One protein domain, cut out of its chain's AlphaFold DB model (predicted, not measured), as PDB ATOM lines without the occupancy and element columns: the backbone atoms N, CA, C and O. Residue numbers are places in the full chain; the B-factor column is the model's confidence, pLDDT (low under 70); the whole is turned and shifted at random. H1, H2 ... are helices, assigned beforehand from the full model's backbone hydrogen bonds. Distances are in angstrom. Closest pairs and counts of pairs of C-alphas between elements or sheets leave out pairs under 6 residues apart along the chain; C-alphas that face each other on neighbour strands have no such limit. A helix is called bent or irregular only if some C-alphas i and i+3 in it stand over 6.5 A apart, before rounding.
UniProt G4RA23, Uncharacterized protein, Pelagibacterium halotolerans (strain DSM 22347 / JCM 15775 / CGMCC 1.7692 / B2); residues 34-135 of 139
ATOM      1  N   GLY A  34      34.132 -17.448 -38.365       85.31
ATOM      2  CA  GLY A  34      33.762 -17.804 -36.999       85.31
ATOM      3  C   GLY A  34      33.151 -16.615 -36.255       85.31
ATOM      4  O   GLY A  34      33.339 -15.458 -36.630       85.31
ATOM      5  N   LEU A  35      32.444 -16.881 -35.153       85.25
ATOM      6  CA  LEU A  35      31.824 -15.824 -34.344       85.25
ATOM      7  C   LEU A  35      32.819 -14.718 -33.908       85.25
ATOM      8  O   LEU A  35      32.463 -13.548 -34.037       85.25
ATOM      9  N   PRO A  36      34.054 -15.013 -33.447       87.06
ATOM     10  CA  PRO A  36      35.019 -13.974 -33.069       87.06
ATOM     11  C   PRO A  36      35.400 -13.044 -34.222       87.06
ATOM     12  O   PRO A  36      35.553 -11.835 -34.027       87.06
ATOM     13  N   ASP A  37      35.534 -13.609 -35.417       88.31
ATOM     14  CA  ASP A  37      35.910 -12.873 -36.620       88.31
ATOM     15  C   ASP A  37      34.734 -12.024 -37.107       88.31
ATOM     16  O   ASP A  37      34.919 -10.854 -37.430       88.31
ATOM     17  N   LEU A  38      33.507 -12.553 -37.033       89.25
ATOM     18  CA  LEU A  38      32.279 -11.798 -37.304       89.25
ATOM     19  C   LEU A  38      32.107 -10.611 -36.343       89.25
ATOM     20  O   LEU A  38      31.790  -9.507 -36.783       89.25
ATOM     21  N   LEU A  39      32.364 -10.806 -35.045       89.88
ATOM     22  CA  LEU A  39      32.321  -9.728 -34.046       89.88
ATOM     23  C   LEU A  39      33.406  -8.670 -34.284       89.88
ATOM     24  O   LEU A  39      33.222  -7.501 -33.957       89.88
ATOM     25  N   THR A  40      34.532  -9.056 -34.880       89.94
ATOM     26  CA  THR A  40      35.577  -8.110 -35.283       89.94
ATOM     27  C   THR A  40      35.181  -7.373 -36.564       89.94
ATOM     28  O   THR A  40      35.366  -6.161 -36.669       89.94
ATOM     29  N   ALA A  41      34.584  -8.072 -37.531       89.19
ATOM     30  CA  ALA A  41      34.139  -7.503 -38.797       89.19
ATOM     31  C   ALA A  41      33.006  -6.483 -38.613       89.19
ATOM     32  O   ALA A  41      33.032  -5.422 -39.235       89.19
ATOM     33  N   VAL A  42      32.048  -6.758 -37.723       89.38
ATOM     34  CA  VAL A  42      30.884  -5.884 -37.498       89.38
ATOM     35  C   VAL A  42      31.248  -4.535 -36.852       89.38
ATOM     36  O   VAL A  42      30.529  -3.550 -37.017       89.38
ATOM     37  N   ARG A  43      32.403  -4.451 -36.177       90.81
ATOM     38  CA  ARG A  43      32.955  -3.199 -35.623       90.81
ATOM     39  C   ARG A  43      33.504  -2.259 -36.699       90.81
ATOM     40  O   ARG A  43      33.741  -1.091 -36.414       90.81
ATOM     41  N   LYS A  44      33.752  -2.746 -37.920       89.25
ATOM     42  CA  LYS A  44      34.290  -1.908 -38.999       89.25
ATOM     43  C   LYS A  44      33.221  -0.929 -39.514       89.25
ATOM     44  O   LYS A  44      32.047  -1.310 -39.593       89.25
ATOM     45  N   PRO A  45      33.617   0.289 -39.929       87.88
ATOM     46  CA  PRO A  45      32.756   1.203 -40.674       87.88
ATOM     47  C   PRO A  45      32.113   0.521 -41.882       87.88
ATOM     48  O   PRO A  45      32.779  -0.231 -42.593       87.88
ATOM     49  N   ARG A  46      30.834   0.815 -42.136       86.62
ATOM     50  CA  ARG A  46      30.077   0.341 -43.307       86.62
ATOM     51  C   ARG A  46      30.028  -1.188 -43.449       86.62
ATOM     52  O   ARG A  46      29.897  -1.712 -44.550       86.62
ATOM     53  N   SER A  47      30.149  -1.914 -42.340       84.88
ATOM     54  CA  SER A  47      30.110  -3.381 -42.306       84.88
ATOM     55  C   SER A  47      28.705  -3.978 -42.464       84.88
ATOM     56  O   SER A  47      28.574  -5.173 -42.736       84.88
ATOM     57  N   ALA A  48      27.647  -3.178 -42.304       78.25
ATOM     58  CA  ALA A  48      26.277  -3.593 -42.570       78.25
ATOM     59  C   ALA A  48      26.063  -3.764 -44.079       78.25
ATOM     60  O   ALA A  48      26.678  -3.079 -44.893       78.25
ATOM     61  N   GLY A  49      25.168  -4.675 -44.467       72.69
ATOM     62  CA  GLY A  49      24.969  -5.025 -45.878       72.69
ATOM     63  C   GLY A  49      24.495  -3.877 -46.780       72.69
ATOM     64  O   GLY A  49      24.667  -3.968 -47.990       72.69
ATOM     65  N   ASP A  50      23.940  -2.801 -46.220       77.88
ATOM     66  CA  ASP A  50      23.575  -1.561 -46.923       77.88
ATOM     67  C   ASP A  50      24.581  -0.416 -46.732       77.88
ATOM     68  O   ASP A  50      24.338   0.692 -47.202       77.88
ATOM     69  N   CYS A  51      25.698  -0.656 -46.037       79.75
ATOM     70  CA  CYS A  51      26.683   0.359 -45.664       79.75
ATOM     71  C   CYS A  51      26.106   1.540 -44.854       79.75
ATOM     72  O   CYS A  51      26.767   2.576 -44.744       79.75
ATOM     73  N   SER A  52      24.908   1.402 -44.267       78.31
ATOM     74  CA  SER A  52      24.242   2.470 -43.502       78.31
ATOM     75  C   SER A  52      24.943   2.778 -42.174       78.31
ATOM     76  O   SER A  52      24.827   3.877 -41.632       78.31
ATOM     77  N   ASN A  53      25.719   1.825 -41.654       83.50
ATOM     78  CA  ASN A  53      26.416   1.944 -40.382       83.50
ATOM     79  C   ASN A  53      27.775   2.650 -40.527       83.50
ATOM     80  O   ASN A  53      28.823   2.013 -40.616       83.50
ATOM     81  N   ALA A  54      27.787   3.984 -40.497       84.62
ATOM     82  CA  ALA A  54      29.018   4.768 -40.665       84.62
ATOM     83  C   ALA A  54      30.148   4.389 -39.684       84.62
ATOM     84  O   ALA A  54      31.305   4.356 -40.088       84.62
ATOM     85  N   ALA A  55      29.822   4.066 -38.429       85.12
ATOM     86  CA  ALA A  55      30.804   3.748 -37.389       85.12
ATOM     87  C   ALA A  55      30.990   2.241 -37.115       85.12
ATOM     88  O   ALA A  55      31.929   1.874 -36.417       85.12
ATOM     89  N   GLY A  56      30.128   1.366 -37.650       87.00
ATOM     90  CA  GLY A  56      30.043  -0.035 -37.213       87.00
ATOM     91  C   GLY A  56      29.100  -0.242 -36.017       87.00
ATOM     92  O   GLY A  56      28.438   0.693 -35.571       87.00
ATOM     93  N   VAL A  57      29.010  -1.481 -35.520       88.50
ATOM     94  CA  VAL A  57      28.337  -1.794 -34.241       88.50
ATOM     95  C   VAL A  57      29.282  -1.463 -33.084       88.50
ATOM     96  O   VAL A  57      30.461  -1.836 -33.116       88.50
ATOM     97  N   ALA A  58      28.772  -0.795 -32.049       90.12
ATOM     98  CA  ALA A  58      29.559  -0.342 -30.911       90.12
ATOM     99  C   ALA A  58      29.834  -1.501 -29.940       90.12
ATOM    100  O   ALA A  58      29.107  -1.738 -28.973       90.12
ATOM    101  N   ILE A  59      30.912  -2.241 -30.200       91.44
ATOM    102  CA  ILE A  59      31.419  -3.292 -29.312       91.44
ATOM    103  C   ILE A  59      32.791  -2.859 -28.801       91.44
ATOM    104  O   ILE A  59      33.743  -2.716 -29.578       91.44
ATOM    105  N   SER A  60      32.884  -2.636 -27.491       91.69
ATOM    106  CA  SER A  60      34.145  -2.325 -26.819       91.69
ATOM    107  C   SER A  60      35.072  -3.545 -26.774       91.69
ATOM    108  O   SER A  60      34.655  -4.689 -26.970       91.69
ATOM    109  N   GLU A  61      36.358  -3.321 -26.504       91.06
ATOM    110  CA  GLU A  61      37.326  -4.422 -26.448       91.06
ATOM    111  C   GLU A  61      37.076  -5.362 -25.256       91.06
ATOM    112  O   GLU A  61      37.274  -6.573 -25.365       91.06
ATOM    113  N   SER A  62      36.583  -4.834 -24.131       90.12
ATOM    114  CA  SER A  62      36.188  -5.639 -22.969       90.12
ATOM    115  C   SER A  62      35.003  -6.549 -23.296       90.12
ATOM    116  O   SER A  62      35.062  -7.748 -23.019       90.12
ATOM    117  N   GLU A  63      33.972  -6.019 -23.955       91.81
ATOM    118  CA  GLU A  63      32.817  -6.795 -24.420       91.81
ATOM    119  C   GLU A  63      33.225  -7.853 -25.443       91.81
ATOM    120  O   GLU A  63      32.798  -9.003 -25.345       91.81
ATOM    121  N   LEU A  64      34.104  -7.511 -26.391       91.75
ATOM    122  CA  LEU A  64      34.612  -8.470 -27.370       91.75
ATOM    123  C   LEU A  64      35.385  -9.612 -26.702       91.75
ATOM    124  O   LEU A  64      35.170 -10.781 -27.029       91.75
ATOM    125  N   ASN A  65      36.272  -9.298 -25.759       89.94
ATOM    126  CA  ASN A  65      37.021 -10.310 -25.018       89.94
ATOM    127  C   ASN A  65      36.102 -11.212 -24.202       89.94
ATOM    128  O   ASN A  65      36.319 -12.425 -24.131       89.94
ATOM    129  N   TRP A  66      35.049 -10.645 -23.627       87.69
ATOM    130  CA  TRP A  66      34.073 -11.415 -22.883       87.69
ATOM    131  C   TRP A  66      33.238 -12.334 -23.786       87.69
ATOM    132  O   TRP A  66      33.134 -13.529 -23.504       87.69
ATOM    133  N   LEU A  67      32.772 -11.847 -24.942       89.94
ATOM    134  CA  LEU A  67      32.084 -12.656 -25.958       89.94
ATOM    135  C   LEU A  67      32.976 -13.782 -26.512       89.94
ATOM    136  O   LEU A  67      32.506 -14.900 -26.733       89.94
ATOM    137  N   ARG A  68      34.281 -13.528 -26.691       89.50
ATOM    138  CA  ARG A  68      35.265 -14.555 -27.082       89.50
ATOM    139  C   ARG A  68      35.397 -15.646 -26.022       89.50
ATOM    140  O   ARG A  68      35.389 -16.827 -26.368       89.50
ATOM    141  N   ARG A  69      35.493 -15.270 -24.742       85.56
ATOM    142  CA  ARG A  69      35.541 -16.229 -23.622       85.56
ATOM    143  C   ARG A  69      34.264 -17.058 -23.548       85.56
ATOM    144  O   ARG A  69      34.356 -18.276 -23.447       85.56
ATOM    145  N   PHE A  70      33.097 -16.431 -23.684       84.12
ATOM    146  CA  PHE A  70      31.818 -17.141 -23.727       84.12
ATOM    147  C   PHE A  70      31.763 -18.158 -24.873       84.12
ATOM    148  O   PHE A  70      31.412 -19.319 -24.659       84.12
ATOM    149  N   HIS A  71      32.168 -17.756 -26.081       84.19
ATOM    150  CA  HIS A  71      32.219 -18.666 -27.220       84.19
ATOM    151  C   HIS A  71      33.153 -19.858 -26.968       84.19
ATOM    152  O   HIS A  71      32.783 -20.988 -27.285       84.19
ATOM    153  N   LYS A  72      34.339 -19.611 -26.402       81.50
ATOM    154  CA  LYS A  72      35.348 -20.645 -26.163       81.50
ATOM    155  C   LYS A  72      34.968 -21.599 -25.031       81.50
ATOM    156  O   LYS A  72      35.259 -22.785 -25.137       81.50
ATOM    157  N   ASN A  73      34.359 -21.085 -23.968       76.69
ATOM    158  CA  ASN A  73      34.180 -21.836 -22.729       76.69
ATOM    159  C   ASN A  73      32.774 -22.420 -22.621       76.69
ATOM    160  O   ASN A  73      32.638 -23.604 -22.370       76.69
ATOM    161  N   ILE A  74      31.732 -21.625 -22.871       73.44
ATOM    162  CA  ILE A  74      30.347 -22.062 -22.661       73.44
ATOM    163  C   ILE A  74      29.808 -22.767 -23.903       73.44
ATOM    164  O   ILE A  74      29.370 -23.912 -23.833       73.44
ATOM    165  N   ARG A  75      29.882 -22.136 -25.083       72.75
ATOM    166  CA  ARG A  75      29.332 -22.750 -26.306       72.75
ATOM    167  C   ARG A  75      30.025 -24.072 -26.650       72.75
ATOM    168  O   ARG A  75      29.349 -24.994 -27.093       72.75
ATOM    169  N   ASN A  76      31.337 -24.174 -26.439       67.69
ATOM    170  CA  ASN A  76      32.064 -25.416 -26.705       67.69
ATOM    171  C   ASN A  76      31.658 -26.553 -25.757       67.69
ATOM    172  O   ASN A  76      31.568 -27.680 -26.226       67.69
ATOM    173  N   GLN A  77      31.335 -26.270 -24.488       65.38
ATOM    174  CA  GLN A  77      30.810 -27.279 -23.550       65.38
ATOM    175  C   GLN A  77      29.456 -27.846 -24.003       65.38
ATOM    176  O   GLN A  77      29.181 -29.025 -23.809       65.38
ATOM    177  N   PHE A  78      28.620 -27.029 -24.652       66.19
ATOM    178  CA  PHE A  78      27.354 -27.495 -25.231       66.19
ATOM    179  C   PHE A  78      27.511 -28.150 -26.614       66.19
ATOM    180  O   PHE A  78      26.683 -28.975 -26.990       66.19
ATOM    181  N   ALA A  79      28.542 -27.791 -27.386       67.56
ATOM    182  CA  ALA A  79      28.808 -28.371 -28.708       67.56
ATOM    183  C   ALA A  79      29.538 -29.725 -28.634       67.56
ATOM    184  O   ALA A  79      29.308 -30.600 -29.467       67.56
ATOM    185  N   HIS A  80      30.402 -29.893 -27.633       62.19
ATOM    186  CA  HIS A  80      31.151 -31.108 -27.344       62.19
ATOM    187  C   HIS A  80      30.848 -31.500 -25.897       62.19
ATOM    188  O   HIS A  80      31.558 -31.107 -24.975       62.19
ATOM    189  N   PHE A  81      29.732 -32.206 -25.699       56.25
ATOM    190  CA  PHE A  81      29.282 -32.631 -24.376       56.25
ATOM    191  C   PHE A  81      30.208 -33.728 -23.832       56.25
ATOM    192  O   PHE A  81      29.964 -34.917 -24.024       56.25
ATOM    193  N   GLU A  82      31.284 -33.329 -23.160       58.47
ATOM    194  CA  GLU A  82      31.991 -34.177 -22.202       58.47
ATOM    195  C   GLU A  82      31.510 -33.798 -20.793       58.47
ATOM    196  O   GLU A  82      31.547 -32.616 -20.435       58.47
ATOM    197  N   PRO A  83      31.015 -34.752 -19.984       59.75
ATOM    198  CA  PRO A  83      30.475 -34.451 -18.664       59.75
ATOM    199  C   PRO A  83      31.588 -33.965 -17.724       59.75
ATOM    200  O   PRO A  83      32.302 -34.758 -17.121       59.75
ATOM    201  N   MET A  84      31.711 -32.644 -17.570       57.91
ATOM    202  CA  MET A  84      32.675 -31.980 -16.673       57.91
ATOM    203  C   MET A  84      32.144 -31.790 -15.232       57.91
ATOM    204  O   MET A  84      32.717 -31.036 -14.453       57.91
ATOM    205  N   GLY A  85      31.062 -32.484 -14.853       58.78
ATOM    206  CA  GLY A  85      30.375 -32.328 -13.563       58.78
ATOM    207  C   GLY A  85      29.072 -31.520 -13.661       58.78
ATOM    208  O   GLY A  85      28.802 -30.859 -14.658       58.78
ATOM    209  N   TRP A  86      28.228 -31.607 -12.629       55.41
ATOM    210  CA  TRP A  86      26.851 -31.077 -12.616       55.41
ATOM    211  C   TRP A  86      26.731 -29.576 -12.283       55.41
ATOM    212  O   TRP A  86      25.637 -29.098 -11.995       55.41
ATOM    213  N   SER A  87      27.824 -28.811 -12.303       60.47
ATOM    214  CA  SER A  87      27.797 -27.378 -11.988       60.47
ATOM    215  C   SER A  87      27.916 -26.535 -13.257       60.47
ATOM    216  O   SER A  87      29.011 -26.360 -13.791       60.47
ATOM    217  N   ILE A  88      26.795 -25.987 -13.727       60.09
ATOM    218  CA  ILE A  88      26.806 -24.890 -14.699       60.09
ATOM    219  C   ILE A  88      26.905 -23.596 -13.895       60.09
ATOM    220  O   ILE A  88      25.978 -23.239 -13.170       60.09
ATOM    221  N   GLU A  89      28.034 -22.903 -14.002       63.75
ATOM    222  CA  GLU A  89      28.174 -21.562 -13.444       63.75
ATOM    223  C   GLU A  89      27.330 -20.588 -14.282       63.75
ATOM    224  O   GLU A  89      27.613 -20.334 -15.453       63.75
ATOM    225  N   VAL A  90      26.239 -20.096 -13.689       66.75
ATOM    226  CA  VAL A  90      25.262 -19.201 -14.342       66.75
ATOM    227  C   VAL A  90      25.544 -17.720 -14.042       66.75
ATOM    228  O   VAL A  90      24.858 -16.837 -14.563       66.75
ATOM    229  N   SER A  91      26.558 -17.436 -13.213       67.75
ATOM    230  CA  SER A  91      27.014 -16.079 -12.912       67.75
ATOM    231  C   SER A  91      27.486 -15.411 -14.217       67.75
ATOM    232  O   SER A  91      28.271 -15.966 -14.985       67.75
ATOM    233  N   GLY A  92      26.934 -14.244 -14.553       76.88
ATOM    234  CA  GLY A  92      27.259 -13.540 -15.803       76.88
ATOM    235  C   GLY A  92      26.348 -13.830 -17.005       76.88
ATOM    236  O   GLY A  92      26.436 -13.120 -18.010       76.88
ATOM    237  N   ILE A  93      25.453 -14.830 -16.942       81.69
ATOM    238  CA  ILE A  93      24.434 -15.054 -17.990       81.69
ATOM    239  C   ILE A  93      23.432 -13.883 -18.104       81.69
ATOM    240  O   ILE A  93      23.072 -13.509 -19.229       81.69
ATOM    241  N   PRO A  94      22.983 -13.255 -17.002       86.19
ATOM    242  CA  PRO A  94      22.178 -12.037 -17.070       86.19
ATOM    243  C   PRO A  94      22.859 -10.931 -17.881       86.19
ATOM    244  O   PRO A  94      22.307 -10.403 -18.848       86.19
ATOM    245  N   GLU A  95      24.103 -10.617 -17.540       87.25
ATOM    246  CA  GLU A  95      24.862  -9.528 -18.137       87.25
ATOM    247  C   GLU A  95      25.166  -9.823 -19.614       87.25
ATOM    248  O   GLU A  95      25.101  -8.917 -20.449       87.25
ATOM    249  N   ILE A  96      25.453 -11.085 -19.972       87.94
ATOM    250  CA  ILE A  96      25.748 -11.427 -21.368       87.94
ATOM    251  C   ILE A  96      24.479 -11.369 -22.213       87.94
ATOM    252  O   ILE A  96      24.519 -10.928 -23.360       87.94
ATOM    253  N   THR A  97      23.334 -11.731 -21.632       89.44
ATOM    254  CA  THR A  97      22.030 -11.598 -22.284       89.44
ATOM    255  C   THR A  97      21.730 -10.132 -22.577       89.44
ATOM    256  O   THR A  97      21.342  -9.805 -23.702       89.44
ATOM    257  N   LYS A  98      21.991  -9.232 -21.620       92.31
ATOM    258  CA  LYS A  98      21.849  -7.781 -21.819       92.31
ATOM    259  C   LYS A  98      22.764  -7.268 -22.931       92.31
ATOM    260  O   LYS A  98      22.309  -6.531 -23.808       92.31
ATOM    261  N   LEU A  99      24.028  -7.693 -22.936       92.38
ATOM    262  CA  LEU A  99      24.999  -7.329 -23.971       92.38
ATOM    263  C   LEU A  99      24.552  -7.797 -25.364       92.38
ATOM    264  O   LEU A  99      24.556  -7.015 -26.314       92.38
ATOM    265  N   ILE A 100      24.126  -9.054 -25.490       92.12
ATOM    266  CA  ILE A 100      23.639  -9.618 -26.752       92.12
ATOM    267  C   ILE A 100      22.384  -8.872 -27.220       92.12
ATOM    268  O   ILE A 100      22.297  -8.503 -28.392       92.12
ATOM    269  N   ALA A 101      21.439  -8.593 -26.318       94.62
ATOM    270  CA  ALA A 101      20.227  -7.845 -26.639       94.62
ATOM    271  C   ALA A 101      20.542  -6.432 -27.157       94.62
ATOM    272  O   ALA A 101      19.953  -5.999 -28.150       94.62
ATOM    273  N   ARG A 102      21.518  -5.742 -26.546       94.56
ATOM    274  CA  ARG A 102      22.012  -4.438 -27.015       94.56
ATOM    275  C   ARG A 102      22.599  -4.526 -28.424       94.56
ATOM    276  O   ARG A 102      22.181  -3.772 -29.298       94.56
ATOM    277  N   ILE A 103      23.511  -5.473 -28.660       92.81
ATOM    278  CA  ILE A 103      24.171  -5.666 -29.963       92.81
ATOM    279  C   ILE A 103      23.144  -5.968 -31.062       92.81
ATOM    280  O   ILE A 103      23.182  -5.363 -32.133       92.81
ATOM    281  N   ILE A 104      22.194  -6.872 -30.805       93.12
ATOM    282  CA  ILE A 104      21.124  -7.188 -31.764       93.12
ATOM    283  C   ILE A 104      20.238  -5.958 -32.005       93.12
ATOM    284  O   ILE A 104      19.828  -5.721 -33.140       93.12
ATOM    285  N   GLY A 105      19.970  -5.164 -30.964       92.44
ATOM    286  CA  GLY A 105      19.254  -3.895 -31.072       92.44
ATOM    287  C   GLY A 105      19.936  -2.914 -32.026       92.44
ATOM    288  O   GLY A 105      19.276  -2.375 -32.908       92.44
ATOM    289  N   GLU A 106      21.252  -2.742 -31.924       89.94
ATOM    290  CA  GLU A 106      22.017  -1.889 -32.848       89.94
ATOM    291  C   GLU A 106      21.968  -2.409 -34.291       89.94
ATOM    292  O   GLU A 106      21.719  -1.647 -35.225       89.94
ATOM    293  N   ILE A 107      22.113  -3.725 -34.485       90.12
ATOM    294  CA  ILE A 107      21.998  -4.351 -35.814       90.12
ATOM    295  C   ILE A 107      20.586  -4.158 -36.397       90.12
ATOM    296  O   ILE A 107      20.433  -3.981 -37.611       90.12
ATOM    297  N   LEU A 108      19.549  -4.178 -35.552       91.00
ATOM    298  CA  LEU A 108      18.167  -3.924 -35.957       91.00
ATOM    299  C   LEU A 108      17.970  -2.497 -36.477       91.00
ATOM    300  O   LEU A 108      17.255  -2.324 -37.466       91.00
ATOM    301  N   GLU A 109      18.619  -1.503 -35.868       87.62
ATOM    302  CA  GLU A 109      18.532  -0.107 -36.313       87.62
ATOM    303  C   GLU A 109      19.189   0.117 -37.681       87.62
ATOM    304  O   GLU A 109      18.649   0.866 -38.493       87.62
ATOM    305  N   PHE A 110      20.270  -0.602 -38.005       84.69
ATOM    306  CA  PHE A 110      20.846  -0.583 -39.362       84.69
ATOM    307  C   PHE A 110      19.935  -1.236 -40.408       84.69
ATOM    308  O   PHE A 110      20.105  -1.045 -41.604       84.69
ATOM    309  N   GLY A 111      18.938  -2.017 -39.988       73.31
ATOM    310  CA  GLY A 111      17.794  -2.394 -40.815       73.31
ATOM    311  C   GLY A 111      18.033  -3.475 -41.873       73.31
ATOM    312  O   GLY A 111      17.103  -4.244 -42.136       73.31
ATOM    313  N   TRP A 112      19.227  -3.598 -42.462       82.12
ATOM    314  CA  TRP A 112      19.464  -4.522 -43.582       82.12
ATOM    315  C   TRP A 112      19.379  -6.003 -43.195       82.12
ATOM    316  O   TRP A 112      18.805  -6.813 -43.936       82.12
ATOM    317  N   ALA A 113      19.903  -6.361 -42.016       84.62
ATOM    318  CA  ALA A 113      19.856  -7.728 -41.486       84.62
ATOM    319  C   ALA A 113      18.411  -8.218 -41.284       84.62
ATOM    320  O   ALA A 113      18.102  -9.388 -41.489       84.62
ATOM    321  N   PHE A 114      17.504  -7.289 -40.977       88.25
ATOM    322  CA  PHE A 114      16.097  -7.553 -40.691       88.25
ATOM    323  C   PHE A 114      15.165  -7.022 -41.787       88.25
ATOM    324  O   PHE A 114      13.993  -6.736 -41.537       88.25
ATOM    325  N   ARG A 115      15.646  -6.875 -43.031       86.44
ATOM    326  CA  ARG A 115      14.863  -6.351 -44.176       86.44
ATOM    327  C   ARG A 115      13.579  -7.122 -44.486       86.44
ATOM    328  O   ARG A 115      12.683  -6.581 -45.113       86.44
ATOM    329  N   ARG A 116      13.498  -8.380 -44.044       89.94
ATOM    330  CA  ARG A 116      12.311  -9.231 -44.207       89.94
ATOM    331  C   ARG A 116      11.247  -9.009 -43.130       89.94
ATOM    332  O   ARG A 116      10.129  -9.472 -43.308       89.94
ATOM    333  N   LEU A 117      11.578  -8.327 -42.030       92.12
ATOM    334  CA  LEU A 117      10.606  -7.991 -40.993       92.12
ATOM    335  C   LEU A 117       9.777  -6.782 -41.420       92.12
ATOM    336  O   LEU A 117      10.332  -5.741 -41.784       92.12
ATOM    337  N   ASN A 118       8.457  -6.912 -41.303       93.06
ATOM    338  CA  ASN A 118       7.535  -5.798 -41.493       93.06
ATOM    339  C   ASN A 118       7.606  -4.801 -40.317       93.06
ATOM    340  O   ASN A 118       8.259  -5.043 -39.297       93.06
ATOM    341  N   PHE A 119       6.930  -3.659 -40.451       91.44
ATOM    342  CA  PHE A 119       6.974  -2.597 -39.443       91.44
ATOM    343  C   PHE A 119       6.511  -3.060 -38.050       91.44
ATOM    344  O   PHE A 119       7.165  -2.748 -37.053       91.44
ATOM    345  N   ALA A 120       5.421  -3.830 -37.973       95.25
ATOM    346  CA  ALA A 120       4.893  -4.339 -36.708       95.25
ATOM    347  C   ALA A 120       5.888  -5.294 -36.027       95.25
ATOM    348  O   ALA A 120       6.209  -5.109 -34.855       95.25
ATOM    349  N   GLN A 121       6.462  -6.227 -36.790       95.12
ATOM    350  CA  GLN A 121       7.478  -7.172 -36.318       95.12
ATOM    351  C   GLN A 121       8.753  -6.464 -35.851       95.12
ATOM    352  O   GLN A 121       9.309  -6.807 -34.812       95.12
ATOM    353  N   ARG A 122       9.213  -5.434 -36.574       93.31
ATOM    354  CA  ARG A 122      10.368  -4.625 -36.149       93.31
ATOM    355  C   ARG A 122      10.091  -3.885 -34.846       93.31
ATOM    356  O   ARG A 122      10.955  -3.839 -33.972       93.31
ATOM    357  N   LYS A 123       8.896  -3.304 -34.708       94.31
ATOM    358  CA  LYS A 123       8.479  -2.604 -33.487       94.31
ATOM    359  C   LYS A 123       8.425  -3.561 -32.296       94.31
ATOM    360  O   LYS A 123       8.913  -3.216 -31.222       94.31
ATOM    361  N   GLU A 124       7.873  -4.753 -32.497       95.81
ATOM    362  CA  GLU A 124       7.821  -5.802 -31.482       95.81
ATOM    363  C   GLU A 124       9.223  -6.273 -31.083       95.81
ATOM    364  O   GLU A 124       9.559  -6.267 -29.901       95.81
ATOM    365  N   MET A 125      10.077  -6.586 -32.059       94.25
ATOM    366  CA  MET A 125      11.447  -7.023 -31.805       94.25
ATOM    367  C   MET A 125      12.243  -5.968 -31.034       94.25
ATOM    368  O   MET A 125      12.893  -6.292 -30.042       94.25
ATOM    369  N   ARG A 126      12.130  -4.691 -31.418       94.75
ATOM    370  CA  ARG A 126      12.748  -3.576 -30.688       94.75
ATOM    371  C   ARG A 126      12.273  -3.514 -29.236       94.75
ATOM    372  O   ARG A 126      13.087  -3.294 -28.343       94.75
ATOM    373  N   ARG A 127      10.971  -3.697 -28.986       95.44
ATOM    374  CA  ARG A 127      10.420  -3.728 -27.623       95.44
ATOM    375  C   ARG A 127      11.025  -4.882 -26.826       95.44
ATOM    376  O   ARG A 127      11.547  -4.645 -25.744       95.44
ATOM    377  N   ASN A 128      11.010  -6.089 -27.381       95.19
ATOM    378  CA  ASN A 128      11.481  -7.290 -26.694       95.19
ATOM    379  C   ASN A 128      12.988  -7.212 -26.383       95.19
ATOM    380  O   ASN A 128      13.403  -7.544 -25.277       95.19
ATOM    381  N   LEU A 129      13.799  -6.697 -27.313       94.94
ATOM    382  CA  LEU A 129      15.235  -6.481 -27.097       94.94
ATOM    383  C   LEU A 129      15.508  -5.445 -26.002       94.94
ATOM    384  O   LEU A 129      16.391  -5.652 -25.176       94.94
ATOM    385  N   ARG A 130      14.726  -4.359 -25.946       93.62
ATOM    386  CA  ARG A 130      14.827  -3.375 -24.855       93.62
ATOM    387  C   ARG A 130      14.456  -3.984 -23.510       93.62
ATOM    388  O   ARG A 130      15.163  -3.754 -22.538       93.62
ATOM    389  N   THR A 131      13.389  -4.779 -23.456       92.94
ATOM    390  CA  THR A 131      12.998  -5.492 -22.234       92.94
ATOM    391  C   THR A 131      14.110  -6.428 -21.765       92.94
ATOM    392  O   THR A 131      14.475  -6.383 -20.598       92.94
ATOM    393  N   LEU A 132      14.713  -7.207 -22.668       91.62
ATOM    394  CA  LEU A 132      15.831  -8.098 -22.336       91.62
ATOM    395  C   LEU A 132      17.093  -7.350 -21.890       91.62
ATOM    396  O   LEU A 132      17.810  -7.827 -21.019       91.62
ATOM    397  N   ALA A 133      17.372  -6.177 -22.460       89.62
ATOM    398  CA  ALA A 133      18.517  -5.362 -22.058       89.62
ATOM    399  C   ALA A 133      18.352  -4.736 -20.659       89.62
ATOM    400  O   ALA A 133      19.349  -4.440 -20.002       89.62
ATOM    401  N   LEU A 134      17.108  -4.540 -20.208       88.75
ATOM    402  CA  LEU A 134      16.772  -3.865 -18.949       88.75
ATOM    403  C   LEU A 134      16.299  -4.807 -17.842       88.75
ATOM    404  O   LEU A 134      16.078  -4.351 -16.727       88.75
ATOM    405  N   ILE A 135      16.113  -6.094 -18.128       86.50
ATOM    406  CA  ILE A 135      15.569  -7.025 -17.142       86.50
ATOM    407  C   ILE A 135      16.528  -7.167 -15.950       86.50
ATOM    408  O   ILE A 135      17.742  -7.338 -16.092       86.50
TER     409      ILE A 135
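AT A GLANCE: This is residues 34 to 135 of the 139 residues of an uncharacterized protein of Pelagibacterium halotolerans (strain DSM 22347 / JCM 15775 / CGMCC 1.7692 / B2) (UniProt G4RA23). Two helical hairpins, H1 with H2 and H3 with H4, are set loosely one beside the other, with H2 and H3 steeply crossed where the two come close. At one end of the long axis, residues 75 to 87, including the last residues of H2, stick out from the body. The printed part has 102 residues with four named helices in the order H1, H2, H3, H4, and no named strand, an all-helix domain. It is only just loose, close to compact, with a radius of gyration of the C-alphas of 15.6 A, and elongated, with spans of 45 by 28 by 23 A.

HOW THE PARTS SIT: Start from H2, residues 61 to 79, the longest helix by residues, with 19. With residues 64 to 71 alone it touches H1, residues 35 to 42; look at the C-alphas of Pro 36 and Arg 68, the closest pair, 6.0 A apart. These two form a helical hairpin, running opposite ways at a shallow tilt of 33 degrees, only just short of steep. On from H2, find H3, residues 93 to 110, which is close but not clearly touching: the closest C-alphas, of Glu 63 and Leu 99, are 7.8 A apart. The tilt of H2 and H3 is steep at 67 degrees, only just short of about perpendicular, and they run opposite ways. Next, H3 touches H4, residues 119 to 134, with 19 pairs of C-alphas within 8 A; the closest C-alphas, of Lys 98 and Ala 133, are 4.1 A apart. H3 and H4 form a second helical hairpin, opposite ways at a shallow tilt of 31 degrees. H1 is apart from H3 and H4, and H2 is apart from H4. Every O i to N i+4 pair is within hydrogen-bond range in H1, H3 and H4, and 12 of 15 are in H2.

IN THESE COORDINATES: Find C-alpha 61 at (37.326, -4.422, -26.448); from there H2 runs 25.5 A to C-alpha 79 at (28.808, -28.371, -28.708). H2 is neither bent nor irregular, but only just: C-alphas 72 and 75 are 6.4 A apart. H1 begins at C-alpha 35 and is 10.5 A long. H3 runs 26.1 A from Ile 93 to Phe 110. H4 runs 22.8 A from Phe 119 and ends at C-alpha 134, at (16.772, -3.865, -18.949).

THE WHOLE: The two C-alphas farthest apart, of Ser 52 and Gly 85, are 46.3 A from each other. The printed part has no cut. The links H1 to H2, with 18 residues, and H2 to H3, with 13, are long; H3 to H4, with 8, is short. Residues 75 to 87 stand free, of which 75 to 79 belong to H2. Mean pLDDT of the printed part is 84.0; look at residues 76 to 91 for the values under 70.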